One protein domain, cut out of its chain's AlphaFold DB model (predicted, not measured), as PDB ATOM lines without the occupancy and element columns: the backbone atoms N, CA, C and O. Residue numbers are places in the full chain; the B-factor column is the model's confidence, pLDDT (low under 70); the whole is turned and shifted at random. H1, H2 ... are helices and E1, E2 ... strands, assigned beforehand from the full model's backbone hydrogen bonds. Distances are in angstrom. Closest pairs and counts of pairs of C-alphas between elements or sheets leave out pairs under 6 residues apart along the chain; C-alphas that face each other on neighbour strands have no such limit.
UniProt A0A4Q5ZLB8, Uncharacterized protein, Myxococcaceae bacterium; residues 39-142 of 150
ATOM      1  N   LEU A  39     101.154 -97.968  53.986       85.38
ATOM      2  CA  LEU A  39     102.412 -97.223  54.184       85.38
ATOM      3  C   LEU A  39     102.579 -96.012  53.260       85.38
ATOM      4  O   LEU A  39     103.340 -95.096  53.549       85.38
ATOM      5  N   CYS A  40     101.927 -96.013  52.103       88.44
ATOM      6  CA  CYS A  40     102.173 -95.009  51.075       88.44
ATOM      7  C   CYS A  40     100.945 -94.779  50.201       88.44
ATOM      8  O   CYS A  40     100.143 -95.686  49.985       88.44
ATOM      9  N   GLY A  41     100.812 -93.575  49.652       90.25
ATOM     10  CA  GLY A  41      99.938 -93.312  48.509       90.25
ATOM     11  C   GLY A  41     100.716 -93.383  47.199       90.25
ATOM     12  O   GLY A  41     101.895 -93.727  47.192       90.25
ATOM     13  N   SER A  42     100.078 -93.025  46.083       92.00
ATOM     14  CA  SER A  42     100.773 -92.879  44.801       92.00
ATOM     15  C   SER A  42     100.763 -91.437  44.309       92.00
ATOM     16  O   SER A  42      99.739 -90.755  44.396       92.00
ATOM     17  N   VAL A  43     101.892 -90.989  43.761       93.44
ATOM     18  CA  VAL A  43     101.983 -89.792  42.916       93.44
ATOM     19  C   VAL A  43     102.211 -90.253  41.493       93.44
ATOM     20  O   VAL A  43     103.065 -91.100  41.244       93.44
ATOM     21  N   TYR A  44     101.450 -89.708  40.558       93.88
ATOM     22  CA  TYR A  44     101.546 -90.043  39.152       93.88
ATOM     23  C   TYR A  44     101.658 -88.796  38.285       93.88
ATOM     24  O   TYR A  44     101.229 -87.701  38.647       93.88
ATOM     25  N   GLY A  45     102.242 -88.992  37.109       94.00
ATOM     26  CA  GLY A  45     102.400 -87.964  36.096       94.00
ATOM     27  C   GLY A  45     101.951 -88.441  34.733       94.00
ATOM     28  O   GLY A  45     102.036 -89.631  34.424       94.00
ATOM     29  N   VAL A  46     101.500 -87.496  33.914       95.31
ATOM     30  CA  VAL A  46     101.228 -87.693  32.488       95.31
ATOM     31  C   VAL A  46     102.084 -86.713  31.708       95.31
ATOM     32  O   VAL A  46     102.028 -85.512  31.974       95.31
ATOM     33  N   TRP A  47     102.865 -87.209  30.753       95.81
ATOM     34  CA  TRP A  47     103.728 -86.396  29.895       95.81
ATOM     35  C   TRP A  47     103.316 -86.531  28.434       95.81
ATOM     36  O   TRP A  47     102.790 -87.566  28.021       95.81
ATOM     37  N   ALA A  48     103.591 -85.489  27.654       94.94
ATOM     38  CA  ALA A  48     103.365 -85.462  26.216       94.94
ATOM     39  C   ALA A  48     104.668 -85.217  25.460       94.94
ATOM     40  O   ALA A  48     105.531 -84.467  25.921       94.94
ATOM     41  N   ASP A  49     104.798 -85.850  24.297       94.12
ATOM     42  CA  ASP A  49     105.986 -85.719  23.463       94.12
ATOM     43  C   ASP A  49     106.012 -84.390  22.692       94.12
ATOM     44  O   ASP A  49     104.978 -83.853  22.285       94.12
ATOM     45  N   ILE A  50     107.210 -83.858  22.442       90.56
ATOM     46  CA  ILE A  50     107.396 -82.663  21.597       90.56
ATOM     47  C   ILE A  50     107.776 -82.991  20.149       90.56
ATOM     48  O   ILE A  50     107.922 -82.085  19.335       90.56
ATOM     49  N   SER A  51     107.906 -84.274  19.798       81.94
ATOM     50  CA  SER A  51     108.469 -84.709  18.508       81.94
ATOM     51  C   SER A  51     107.761 -84.112  17.282       81.94
ATOM     52  O   SER A  51     108.398 -83.834  16.271       81.94
ATOM     53  N   LYS A  52     106.445 -83.877  17.374       75.94
ATOM     54  CA  LYS A  52     105.625 -83.335  16.278       75.94
ATOM     55  C   LYS A  52     105.394 -81.826  16.356       75.94
ATOM     56  O   LYS A  52     104.955 -81.237  15.370       75.94
ATOM     57  N   ARG A  53     105.566 -81.218  17.535       83.06
ATOM     58  CA  ARG A  53     105.191 -79.826  17.846       83.06
ATOM     59  C   ARG A  53     105.964 -79.335  19.065       83.06
ATOM     60  O   ARG A  53     106.081 -80.073  20.043       83.06
ATOM     61  N   THR A  54     106.362 -78.067  19.078       85.19
ATOM     62  CA  THR A  54     106.970 -77.431  20.258       85.19
ATOM     63  C   THR A  54     106.068 -77.537  21.494       85.19
ATOM     64  O   THR A  54     104.843 -77.673  21.380       85.19
ATOM     65  N   ALA A  55     106.668 -77.535  22.685       83.62
ATOM     66  CA  ALA A  55     105.908 -77.468  23.931       83.62
ATOM     67  C   ALA A  55     105.143 -76.130  24.016       83.62
ATOM     68  O   ALA A  55     105.623 -75.123  23.484       83.62
ATOM     69  N   PRO A  56     103.969 -76.087  24.671       84.62
ATOM     70  CA  PRO A  56     103.308 -74.823  24.983       84.62
ATOM     71  C   PRO A  56     104.234 -73.914  25.802       84.62
ATOM     72  O   PRO A  56     104.908 -74.387  26.714       84.62
ATOM     73  N   ALA A  57     104.244 -72.609  25.511       82.38
ATOM     74  CA  ALA A  57     105.145 -71.646  26.161       82.38
ATOM     75  C   ALA A  57     104.961 -71.551  27.689       82.38
ATOM     76  O   ALA A  57     105.865 -71.123  28.400       82.38
ATOM     77  N   SER A  58     103.794 -71.955  28.192       80.44
ATOM     78  CA  SER A  58     103.450 -71.977  29.614       80.44
ATOM     79  C   SER A  58     104.058 -73.149  30.388       80.44
ATOM     80  O   SER A  58     103.961 -73.167  31.613       80.44
ATOM     81  N   VAL A  59     104.654 -74.133  29.709       83.50
ATOM     82  CA  VAL A  59     105.129 -75.358  30.352       83.50
ATOM     83  C   VAL A  59     106.641 -75.337  30.512       83.50
ATOM     84  O   VAL A  59     107.394 -75.135  29.559       83.50
ATOM     85  N   LYS A  60     107.097 -75.622  31.732       84.31
ATOM     86  CA  LYS A  60     108.513 -75.830  32.014       84.31
ATOM     87  C   LYS A  60     108.927 -77.244  31.607       84.31
ATOM     88  O   LYS A  60     108.301 -78.222  32.014       84.31
ATOM     89  N   MET A  61     109.998 -77.345  30.822       86.06
ATOM     90  CA  MET A  61     110.560 -78.629  30.402       86.06
ATOM     91  C   MET A  61     111.127 -79.411  31.593       86.06
ATOM     92  O   MET A  61     111.622 -78.830  32.563       86.06
ATOM     93  N   LEU A  62     111.057 -80.736  31.499       88.12
ATOM     94  CA  LEU A  62     111.585 -81.643  32.514       88.12
ATOM     95  C   LEU A  62     113.112 -81.753  32.369       88.12
ATOM     96  O   LEU A  62     113.589 -81.938  31.243       88.12
ATOM     97  N   PRO A  63     113.882 -81.678  33.471       85.75
ATOM     98  CA  PRO A  63     115.318 -81.934  33.442       85.75
ATOM     99  C   PRO A  63     115.595 -83.307  32.835       85.75
ATOM    100  O   PRO A  63     114.839 -84.253  33.067       85.75
ATOM    101  N   ASP A  64     116.638 -83.391  32.013       84.94
ATOM    102  CA  ASP A  64     117.119 -84.629  31.380       84.94
ATOM    103  C   ASP A  64     116.099 -85.355  30.480       84.94
ATOM    104  O   ASP A  64     116.342 -86.458  29.998       84.94
ATOM    105  N   ASN A  65     114.956 -84.720  30.194       85.56
ATOM    106  CA  ASN A  65     113.852 -85.290  29.423       85.56
ATOM    107  C   ASN A  65     113.391 -84.311  28.332       85.56
ATOM    108  O   ASN A  65     112.204 -84.039  28.170       85.56
ATOM    109  N   ALA A  66     114.347 -83.796  27.550       79.12
ATOM    110  CA  ALA A  66     114.138 -82.736  26.555       79.12
ATOM    111  C   ALA A  66     113.071 -83.046  25.481       79.12
ATOM    112  O   ALA A  66     112.584 -82.134  24.826       79.12
ATOM    113  N   GLY A  67     112.678 -84.312  25.308       90.06
ATOM    114  CA  GLY A  67     111.617 -84.735  24.387       90.06
ATOM    115  C   GLY A  67     110.188 -84.657  24.944       90.06
ATOM    116  O   GLY A  67     109.248 -84.985  24.217       90.06
ATOM    117  N   TRP A  68     110.013 -84.260  26.208       94.12
ATOM    118  CA  TRP A  68     108.750 -84.389  26.935       94.12
ATOM    119  C   TRP A  68     108.440 -83.166  27.796       94.12
ATOM    120  O   TRP A  68     109.334 -82.523  28.340       94.12
ATOM    121  N   PHE A  69     107.150 -82.882  27.972       93.62
ATOM    122  CA  PHE A  69     106.674 -81.862  28.906       93.62
ATOM    123  C   PHE A  69     105.555 -82.402  29.810       93.62
ATOM    124  O   PHE A  69     104.799 -83.289  29.386       93.62
ATOM    125  N   PRO A  70     105.430 -81.890  31.050       94.12
ATOM    126  CA  PRO A  70     104.418 -82.346  31.985       94.12
ATOM    127  C   PRO A  70     103.035 -81.849  31.562       94.12
ATOM    128  O   PRO A  70     102.785 -80.651  31.424       94.12
ATOM    129  N   VAL A  71     102.109 -82.783  31.377       93.88
ATOM    130  CA  VAL A  71     100.703 -82.483  31.094       93.88
ATOM    131  C   VAL A  71      99.919 -82.363  32.386       93.88
ATOM    132  O   VAL A  71      99.087 -81.476  32.510       93.88
ATOM    133  N   TYR A  72     100.158 -83.272  33.328       92.69
ATOM    134  CA  TYR A  72      99.385 -83.365  34.556       92.69
ATOM    135  C   TYR A  72     100.189 -84.075  35.642       92.69
ATOM    136  O   TYR A  72     100.867 -85.067  35.355       92.69
ATOM    137  N   TRP A  73     100.049 -83.604  36.877       93.50
ATOM    138  CA  TRP A  73     100.442 -84.326  38.081       93.50
ATOM    139  C   TRP A  73      99.195 -84.633  38.886       93.50
ATOM    140  O   TRP A  73      98.265 -83.828  38.940       93.50
ATOM    141  N   GLY A  74      99.177 -85.803  39.500       90.81
ATOM    142  CA  GLY A  74      98.105 -86.169  40.396       90.81
ATOM    143  C   GLY A  74      98.589 -87.112  41.470       90.81
ATOM    144  O   GLY A  74      99.631 -87.756  41.360       90.81
ATOM    145  N   ARG A  75      97.774 -87.242  42.503       90.38
ATOM    146  CA  ARG A  75      97.943 -88.259  43.529       90.38
ATOM    147  C   ARG A  75      96.657 -89.031  43.744       90.38
ATOM    148  O   ARG A  75      95.567 -88.470  43.676       90.38
ATOM    149  N   ASP A  76      96.783 -90.325  43.991       88.62
ATOM    150  CA  ASP A  76      95.648 -91.202  44.274       88.62
ATOM    151  C   ASP A  76      96.135 -92.465  44.996       88.62
ATOM    152  O   ASP A  76      97.337 -92.701  45.113       88.62
ATOM    153  N   ILE A  77      95.219 -93.298  45.476       88.00
ATOM    154  CA  ILE A  77      95.551 -94.661  45.905       88.00
ATOM    155  C   ILE A  77      95.454 -95.646  44.727       88.00
ATOM    156  O   ILE A  77      96.109 -96.682  44.715       88.00
ATOM    157  N   LYS A  78      94.670 -95.306  43.696       88.00
ATOM    158  CA  LYS A  78      94.451 -96.096  42.479       88.00
ATOM    159  C   LYS A  78      94.761 -95.242  41.238       88.00
ATOM    160  O   LYS A  78      93.837 -94.824  40.531       88.00
ATOM    161  N   PRO A  79      96.049 -94.995  40.927       89.06
ATOM    162  CA  PRO A  79      96.458 -93.995  39.937       89.06
ATOM    163  C   PRO A  79      95.872 -94.264  38.546       89.06
ATOM    164  O   PRO A  79      95.323 -93.356  37.926       89.06
ATOM    165  N   CYS A  80      95.872 -95.516  38.076       89.69
ATOM    166  CA  CYS A  80      95.301 -95.859  36.768       89.69
ATOM    167  C   CYS A  80      93.790 -95.597  36.689       89.69
ATOM    168  O   CYS A  80      93.309 -95.076  35.684       89.69
ATOM    169  N   SER A  81      93.037 -95.897  37.754       88.56
ATOM    170  CA  SER A  81      91.600 -95.595  37.805       88.56
ATOM    171  C   SER A  81      91.352 -94.090  37.717       88.56
ATOM    172  O   SER A  81      90.397 -93.648  37.074       88.56
ATOM    173  N   ARG A  82      92.221 -93.290  38.342       88.38
ATOM    174  CA  ARG A  82      92.124 -91.834  38.318       88.38
ATOM    175  C   ARG A  82      92.503 -91.248  36.956       88.38
ATOM    176  O   ARG A  82      91.765 -90.412  36.436       88.38
ATOM    177  N   ILE A  83      93.572 -91.745  36.332       90.06
ATOM    178  CA  ILE A  83      93.961 -91.380  34.961       90.06
ATOM    179  C   ILE A  83      92.829 -91.701  33.974       90.06
ATOM    180  O   ILE A  83      92.481 -90.862  33.145       90.06
ATOM    181  N   LEU A  84      92.196 -92.873  34.087       90.00
ATOM    182  CA  LEU A  84      91.050 -93.235  33.245       90.00
ATOM    183  C   LEU A  84      89.892 -92.246  33.399       90.00
ATOM    184  O   LEU A  84      89.334 -91.800  32.394       90.00
ATOM    185  N   ALA A  85      89.579 -91.827  34.628       87.50
ATOM    186  CA  ALA A  85      88.570 -90.799  34.860       87.50
ATOM    187  C   ALA A  85      88.930 -89.469  34.173       87.50
ATOM    188  O   ALA A  85      88.035 -88.801  33.644       87.50
ATOM    189  N   HIS A  86      90.222 -89.123  34.113       88.69
ATOM    190  CA  HIS A  86      90.711 -87.949  33.389       88.69
ATOM    191  C   HIS A  86      90.562 -88.023  31.869       88.69
ATOM    192  O   HIS A  86      90.397 -86.991  31.221       88.69
ATOM    193  N   ILE A  87      90.582 -89.228  31.300       89.06
ATOM    194  CA  ILE A  87      90.431 -89.466  29.859       89.06
ATOM    195  C   ILE A  87      88.955 -89.574  29.457       89.06
ATOM    196  O   ILE A  87      88.567 -89.119  28.383       89.06
ATOM    197  N   GLN A  88      88.132 -90.207  30.293       86.19
ATOM    198  CA  GLN A  88      86.723 -90.492  30.002       86.19
ATOM    199  C   GLN A  88      85.792 -89.303  30.278       86.19
ATOM    200  O   GLN A  88      84.592 -89.410  30.044       86.19
ATOM    201  N   ASN A  89      86.324 -88.174  30.763       75.00
ATOM    202  CA  ASN A  89      85.556 -86.971  31.096       75.00
ATOM    203  C   ASN A  89      84.365 -87.256  32.037       75.00
ATOM    204  O   ASN A  89      83.312 -86.629  31.916       75.00
ATOM    205  N   HIS A  90      84.520 -88.194  32.985       69.19
ATOM    206  CA  HIS A  90      83.482 -88.491  33.976       69.19
ATOM    207  C   HIS A  90      82.979 -87.204  34.648       69.19
ATOM    208  O   HIS A  90      83.783 -86.352  35.051       69.19
ATOM    209  N   LYS A  91      81.649 -87.076  34.772       58.47
ATOM    210  CA  LYS A  91      80.995 -85.946  35.443       58.47
ATOM    211  C   LYS A  91      81.410 -85.937  36.919       58.47
ATOM    212  O   LYS A  91      81.102 -86.867  37.655       58.47
ATOM    213  N   GLY A  92      82.128 -84.896  37.341       61.16
ATOM    214  CA  GLY A  92      82.622 -84.741  38.709       61.16
ATOM    215  C   GLY A  92      83.592 -83.565  38.851       61.16
ATOM    216  O   GLY A  92      84.092 -83.030  37.861       61.16
ATOM    217  N   THR A  93      83.857 -83.150  40.090       58.31
ATOM    218  CA  THR A  93      84.826 -82.084  40.390       58.31
ATOM    219  C   THR A  93      86.263 -82.629  40.367       58.31
ATOM    220  O   THR A  93      86.526 -83.758  40.782       58.31
ATOM    221  N   GLY A  94      87.205 -81.842  39.835       66.69
ATOM    222  CA  GLY A  94      88.635 -82.186  39.802       66.69
ATOM    223  C   GLY A  94      89.088 -83.060  38.626       66.69
ATOM    224  O   GLY A  94      90.138 -83.682  38.721       66.69
ATOM    225  N   ASN A  95      88.316 -83.152  37.542       77.88
ATOM    226  CA  ASN A  95      88.723 -83.857  36.328       77.88
ATOM    227  C   ASN A  95      89.582 -82.951  35.412       77.88
ATOM    228  O   ASN A  95      89.104 -81.898  35.002       77.88
ATOM    229  N   ALA A  96      90.808 -83.370  35.065       83.94
ATOM    230  CA  ALA A  96      91.714 -82.661  34.154       83.94
ATOM    231  C   ALA A  96      91.283 -82.658  32.671       83.94
ATOM    232  O   ALA A  96      91.843 -81.894  31.894       83.94
ATOM    233  N   LYS A  97      90.301 -83.487  32.281       87.62
ATOM    234  CA  LYS A  97      89.732 -83.569  30.922       87.62
ATOM    235  C   LYS A  97      90.786 -83.697  29.818       87.62
ATOM    236  O   LYS A  97      90.801 -82.943  28.847       87.62
ATOM    237  N   LEU A  98      91.669 -84.688  29.954       89.38
ATOM    238  CA  LEU A  98      92.806 -84.898  29.049       89.38
ATOM    239  C   LEU A  98      92.385 -85.016  27.579       89.38
ATOM    240  O   LEU A  98      93.099 -84.566  26.689       89.38
ATOM    241  N   ARG A  99      91.218 -85.609  27.313       88.12
ATOM    242  CA  ARG A  99      90.707 -85.796  25.950       88.12
ATOM    243  C   ARG A  99      90.364 -84.473  25.250       88.12
ATOM    244  O   ARG A  99      90.451 -84.400  24.025       88.12
ATOM    245  N   ASP A 100      90.005 -83.446  26.014       89.38
ATOM    246  CA  ASP A 100      89.511 -82.176  25.475       89.38
ATOM    247  C   ASP A 100      90.645 -81.166  25.232       89.38
ATOM    248  O   ASP A 100      90.470 -80.219  24.466       89.38
ATOM    249  N   ALA A 101      91.823 -81.386  25.828       89.88
ATOM    250  CA  ALA A 101      92.973 -80.493  25.723       89.88
ATOM    251  C   ALA A 101      93.590 -80.507  24.310       89.88
ATOM    252  O   ALA A 101      94.099 -81.520  23.817       89.88
ATOM    253  N   ILE A 102      93.543 -79.356  23.640       91.12
ATOM    254  CA  ILE A 102      93.951 -79.194  22.237       91.12
ATOM    255  C   ILE A 102      95.472 -79.323  22.097       91.12
ATOM    256  O   ILE A 102      95.968 -79.897  21.126       91.12
ATOM    257  N   GLU A 103      96.211 -78.840  23.090       91.44
ATOM    258  CA  GLU A 103      97.670 -78.782  23.135       91.44
ATOM    259  C   GLU A 103      98.314 -80.170  23.084       91.44
ATOM    260  O   GLU A 103      99.433 -80.302  22.586       91.44
ATOM    261  N   ILE A 104      97.607 -81.204  23.553       92.19
ATOM    262  CA  ILE A 104      98.078 -82.597  23.570       92.19
ATOM    263  C   ILE A 104      97.439 -83.478  22.491       92.19
ATOM    264  O   ILE A 104      97.781 -84.655  22.357       92.19
ATOM    265  N   ARG A 105      96.547 -82.924  21.665       91.06
ATOM    266  CA  ARG A 105      95.877 -83.674  20.598       91.06
ATOM    267  C   ARG A 105      96.881 -84.150  19.543       91.06
ATOM    268  O   ARG A 105      97.595 -83.353  18.940       91.06
ATOM    269  N   GLY A 106      96.900 -85.462  19.291       90.00
ATOM    270  CA  GLY A 106      97.785 -86.099  18.305       90.00
ATOM    271  C   GLY A 106      99.233 -86.312  18.771       90.00
ATOM    272  O   GLY A 106     100.052 -86.816  17.991       90.00
ATOM    273  N   ARG A 107      99.541 -85.951  20.024       92.75
ATOM    274  CA  ARG A 107     100.809 -86.259  20.695       92.75
ATOM    275  C   ARG A 107     100.781 -87.661  21.291       92.75
ATOM    276  O   ARG A 107      99.720 -88.178  21.646       92.75
ATOM    277  N   ARG A 108     101.954 -88.271  21.423       94.75
ATOM    278  CA  ARG A 108     102.129 -89.474  22.235       94.75
ATOM    279  C   ARG A 108     102.091 -89.063  23.702       94.75
ATOM    280  O   ARG A 108     102.800 -88.145  24.105       94.75
ATOM    281  N   LEU A 109     101.290 -89.775  24.488       94.94
ATOM    282  CA  LEU A 109     101.242 -89.620  25.937       94.94
ATOM    283  C   LEU A 109     101.905 -90.817  26.612       94.94
ATOM    284  O   LEU A 109     101.752 -91.954  26.160       94.94
ATOM    285  N   ILE A 110     102.616 -90.554  27.701       96.19
ATOM    286  CA  ILE A 110     103.092 -91.578  28.635       96.19
ATOM    287  C   ILE A 110     102.650 -91.204  30.041       96.19
ATOM    288  O   ILE A 110     102.388 -90.036  30.330       96.19
ATOM    289  N   PHE A 111     102.566 -92.198  30.914       96.25
ATOM    290  CA  PHE A 111     102.300 -91.977  32.324       96.25
ATOM    291  C   PHE A 111     103.189 -92.875  33.175       96.25
ATOM    292  O   PHE A 111     103.663 -93.916  32.718       96.25
ATOM    293  N   GLY A 112     103.384 -92.468  34.420       94.81
ATOM    294  CA  GLY A 112     104.077 -93.246  35.436       94.81
ATOM    295  C   GLY A 112     103.530 -92.896  36.809       94.81
ATOM    296  O   GLY A 112     102.961 -91.820  36.988       94.81
ATOM    297  N   ALA A 113     103.681 -93.810  37.761       95.12
ATOM    298  CA  ALA A 113     103.309 -93.596  39.150       95.12
ATOM    299  C   ALA A 113     104.401 -94.143  40.066       95.12
ATOM    300  O   ALA A 113     105.007 -95.169  39.762       95.12
ATOM    301  N   VAL A 114     104.622 -93.463  41.184       93.94
ATOM    302  CA  VAL A 114     105.513 -93.891  42.261       93.94
ATOM    303  C   VAL A 114     104.731 -93.964  43.560       93.94
ATOM    304  O   VAL A 114     103.811 -93.171  43.780       93.94
ATOM    305  N   LEU A 115     105.096 -94.914  44.413       92.94
ATOM    306  CA  LEU A 115     104.581 -94.998  45.770       92.94
ATOM    307  C   LEU A 115     105.394 -94.071  46.681       92.94
ATOM    308  O   LEU A 115     106.620 -94.055  46.613       92.94
ATOM    309  N   ALA A 116     104.717 -93.275  47.506       90.94
ATOM    310  CA  ALA A 116     105.358 -92.341  48.425       90.94
ATOM    311  C   ALA A 116     104.568 -92.211  49.734       90.94
ATOM    312  O   ALA A 116     103.341 -92.101  49.735       90.94
ATOM    313  N   GLU A 117     105.280 -92.183  50.855       87.88
ATOM    314  CA  GLU A 117     104.717 -91.939  52.189       87.88
ATOM    315  C   GLU A 117     104.085 -90.535  52.257       87.88
ATOM    316  O   GLU A 117     102.905 -90.356  52.549       87.88
ATOM    317  N   ARG A 118     104.846 -89.525  51.822       88.12
ATOM    318  CA  ARG A 118     104.458 -88.106  51.782       88.12
ATOM    319  C   ARG A 118     104.007 -87.670  50.391       88.12
ATOM    320  O   ARG A 118     104.444 -86.666  49.830       88.12
ATOM    321  N   TYR A 119     103.150 -88.486  49.786       90.00
ATOM    322  CA  TYR A 119     102.698 -88.324  48.402       90.00
ATOM    323  C   TYR A 119     101.922 -87.020  48.140       90.00
ATOM    324  O   TYR A 119     101.903 -86.531  47.012       90.00
ATOM    325  N   ARG A 120     101.316 -86.408  49.169       88.44
ATOM    326  CA  ARG A 120     100.718 -85.066  49.058       88.44
ATOM    327  C   ARG A 120     101.792 -83.997  48.875       88.44
ATOM    328  O   ARG A 120     101.689 -83.170  47.975       88.44
ATOM    329  N   GLU A 121     102.826 -84.028  49.704       91.25
ATOM    330  CA  GLU A 121     103.934 -83.084  49.620       91.25
ATOM    331  C   GLU A 121     104.728 -83.260  48.330       91.25
ATOM    332  O   GLU A 121     105.111 -82.265  47.718       91.25
ATOM    333  N   LEU A 122     104.909 -84.501  47.868       93.88
ATOM    334  CA  LEU A 122     105.555 -84.772  46.587       93.88
ATOM    335  C   LEU A 122     104.745 -84.218  45.400       93.88
ATOM    336  O   LEU A 122     105.330 -83.564  44.541       93.88
ATOM    337  N   GLU A 123     103.418 -84.410  45.356       92.50
ATOM    338  CA  GLU A 123     102.561 -83.782  44.329       92.50
ATOM    339  C   GLU A 123     102.726 -82.253  44.336       92.50
ATOM    340  O   GLU A 123     102.986 -81.648  43.295       92.50
ATOM    341  N   SER A 124     102.638 -81.631  45.516       90.81
ATOM    342  CA  SER A 124     102.788 -80.179  45.675       90.81
ATOM    343  C   SER A 124     104.156 -79.679  45.192       90.81
ATOM    344  O   SER A 124     104.253 -78.687  44.462       90.81
ATOM    345  N   HIS A 125     105.218 -80.416  45.516       92.69
ATOM    346  CA  HIS A 125     106.573 -80.115  45.070       92.69
ATOM    347  C   HIS A 125     106.709 -80.171  43.540       92.69
ATOM    348  O   HIS A 125     107.287 -79.262  42.941       92.69
ATOM    349  N   LEU A 126     106.120 -81.182  42.888       92.31
ATOM    350  CA  LEU A 126     106.113 -81.294  41.425       92.31
ATOM    351  C   LEU A 126     105.350 -80.142  40.762       92.31
ATOM    352  O   LEU A 126     105.845 -79.570  39.793       92.31
ATOM    353  N   HIS A 127     104.192 -79.754  41.305       90.94
ATOM    354  CA  HIS A 127     103.440 -78.593  40.820       90.94
ATOM    355  C   HIS A 127     104.236 -77.286  40.920       90.94
ATOM    356  O   HIS A 127     104.125 -76.440  40.035       90.94
ATOM    357  N   SER A 128     105.034 -77.120  41.979       89.94
ATOM    358  CA  SER A 128     105.865 -75.932  42.176       89.94
ATOM    359  C   SER A 128     107.071 -75.902  41.233       89.94
ATOM    360  O   SER A 128     107.324 -74.886  40.583       89.94
ATOM    361  N   LEU A 129     107.812 -77.009  41.129       91.00
ATOM    362  CA  LEU A 129     109.049 -77.047  40.348       91.00
ATOM    363  C   LEU A 129     108.827 -77.213  38.849       91.00
ATOM    364  O   LEU A 129     109.615 -76.666  38.070       91.00
ATOM    365  N   TYR A 130     107.791 -77.957  38.459       90.88
ATOM    366  CA  TYR A 130     107.472 -78.326  37.080       90.88
ATOM    367  C   TYR A 130     105.971 -78.141  36.819       90.88
ATOM    368  O   TYR A 130     105.243 -79.133  36.707       90.88
ATOM    369  N   PRO A 131     105.487 -76.887  36.731       89.81
ATOM    370  CA  PRO A 131     104.070 -76.615  36.535       89.81
ATOM    371  C   PRO A 131     103.521 -77.384  35.322       89.81
ATOM    372  O   PRO A 131     104.054 -77.231  34.216       89.81
ATOM    373  N   PRO A 132     102.504 -78.245  35.515       91.31
ATOM    374  CA  PRO A 132     101.937 -79.023  34.427       91.31
ATOM    375  C   PRO A 132     101.060 -78.140  33.536       91.31
ATOM    376  O   PRO A 132     100.542 -77.112  33.972       91.31
ATOM    377  N   LEU A 133     100.846 -78.575  32.293       91.25
ATOM    378  CA  LEU A 133      99.929 -77.908  31.365       91.25
ATOM    379  C   LEU A 133      98.498 -77.801  31.923       91.25
ATOM    380  O   LEU A 133      97.831 -76.786  31.736       91.25
ATOM    381  N   LEU A 134      98.010 -78.873  32.549       89.12
ATOM    382  CA  LEU A 134      96.644 -79.012  33.036       89.12
ATOM    383  C   LEU A 134      96.619 -79.252  34.543       89.12
ATOM    384  O   LEU A 134      97.542 -79.814  35.132       89.12
ATOM    385  N   GLY A 135      95.477 -78.918  35.140       76.88
ATOM    386  CA  GLY A 135      95.240 -79.030  36.575       76.88
ATOM    387  C   GLY A 135      95.360 -77.683  37.283       76.88
ATOM    388  O   GLY A 135      96.064 -76.777  36.853       76.88
ATOM    389  N   SER A 136      94.617 -77.532  38.374       62.38
ATOM    390  CA  SER A 136      94.754 -76.377  39.262       62.38
ATOM    391  C   SER A 136      95.944 -76.563  40.200       62.38
ATOM    392  O   SER A 136      96.237 -77.687  40.582       62.38
ATOM    393  N   ALA A 137      96.509 -75.470  40.719       54.56
ATOM    394  CA  ALA A 137      97.427 -75.488  41.871       54.56
ATOM    395  C   ALA A 137      96.782 -75.996  43.187       54.56
ATOM    396  O   ALA A 137      97.369 -75.885  44.259       54.56
ATOM    397  N   ARG A 138      95.540 -76.490  43.129       51.84
ATOM    398  CA  ARG A 138      94.795 -77.027  44.267       51.84
ATOM    399  C   ARG A 138      94.889 -78.543  44.268       51.84
ATOM    400  O   ARG A 138      94.640 -79.183  43.251       51.84
ATOM    401  N   GLU A 139      95.187 -79.073  45.442       55.78
ATOM    402  CA  GLU A 139      95.339 -80.497  45.712       55.78
ATOM    403  C   GLU A 139      94.041 -81.281  45.456       55.78
ATOM    404  O   GLU A 139      92.930 -80.807  45.725       55.78
ATOM    405  N   GLY A 140      94.180 -82.524  44.989       59.25
ATOM    406  CA  GLY A 140      93.061 -83.463  44.889       59.25
ATOM    407  C   GLY A 140      92.470 -83.834  46.259       59.25
ATOM    408  O   GLY A 140      93.161 -83.814  47.278       59.25
ATOM    409  N   LYS A 141      91.182 -84.206  46.301       59.00
ATOM    410  CA  LYS A 141      90.539 -84.742  47.516       59.00
ATOM    411  C   LYS A 141      90.962 -86.198  47.743       59.00
ATOM    412  O   LYS A 141      90.899 -86.995  46.811       59.00
ATOM    413  N   GLN A 142      91.333 -86.548  48.975       61.47
ATOM    414  CA  GLN A 142      91.564 -87.941  49.375       61.47
ATOM    415  C   GLN A 142      90.236 -88.668  49.654       61.47
ATOM    416  O   GLN A 142      89.296 -88.045  50.160       61.47
TER     417      GLN A 142
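Overview. This is residues 39 to 142 of the 150 residues of an uncharacterized protein of Myxococcaceae bacterium (UniProt A0A4Q5ZLB8). A narrow, strongly twisted sheet of three strands makes the core, with one helix over each face: H2 runs along the strands on one face, and H1 slants over the other. Long loops fill out the rest. The printed part has 104 residues, with the order E1, E2, H1, E3, H2; the sheet's order is E2, E1, E3, all antiparallel. The class is mixed, helices and strands, with 47 residues in named elements, under half. The whole is compact, with a radius of gyration of the C-alphas of 13.1 A, and spans 40 by 32 by 20 A.

Arrangement. Look first at E1, residues 41 to 49, the inner strand. E2, residues 68 to 76, forms a hairpin with it, antiparallel at 159 degrees; find N 44 and O 74, 2.8 A apart and within hydrogen-bond range. E2 bends by 56 degrees at residue 71. H1, residues 79 to 88, is on the sheet at a height of 9.5 A, over E2 and E1; the C-alphas of Tyr 44 and Pro 79, the closest of E1 and H1, are 6.5 A apart. On the other side of E1 is E3, residues 109 to 116, antiparallel at 159 degrees, with N 114 and O 43 at 2.8 A. E2, H1 and E3 form a split strand-helix-strand unit, two strands running the same way with E1 between them; its crossover is right-handed. H2, residues 119 to 129, is on the opposite face from H1, over E1 at a height of 8.3 A; the closest C-alphas of E2 and H2, Gly 74 and Glu 123, are 6.4 A apart. In H1 and H2 every O i to N i+4 pair is within hydrogen-bond range.

Along the chain. Find C-alpha 41 at (99.938, -93.312, 48.509); from there E1 runs 26.9 A. E2 covers 22.8 A, H1 14.3 A and E3 23.0 A. H2 covers 15.2 A, ending at C-alpha 129, (109.049, -77.047, 40.348).

Size, cuts and confidence. The C-alphas farthest apart, Leu 39 and Lys 52, are 40.5 A apart. The printed part has no cut. The links E1 to E2 and H1 to E3 are long. Confidence is under 70 at residues 90 to 94 and 136 to 142.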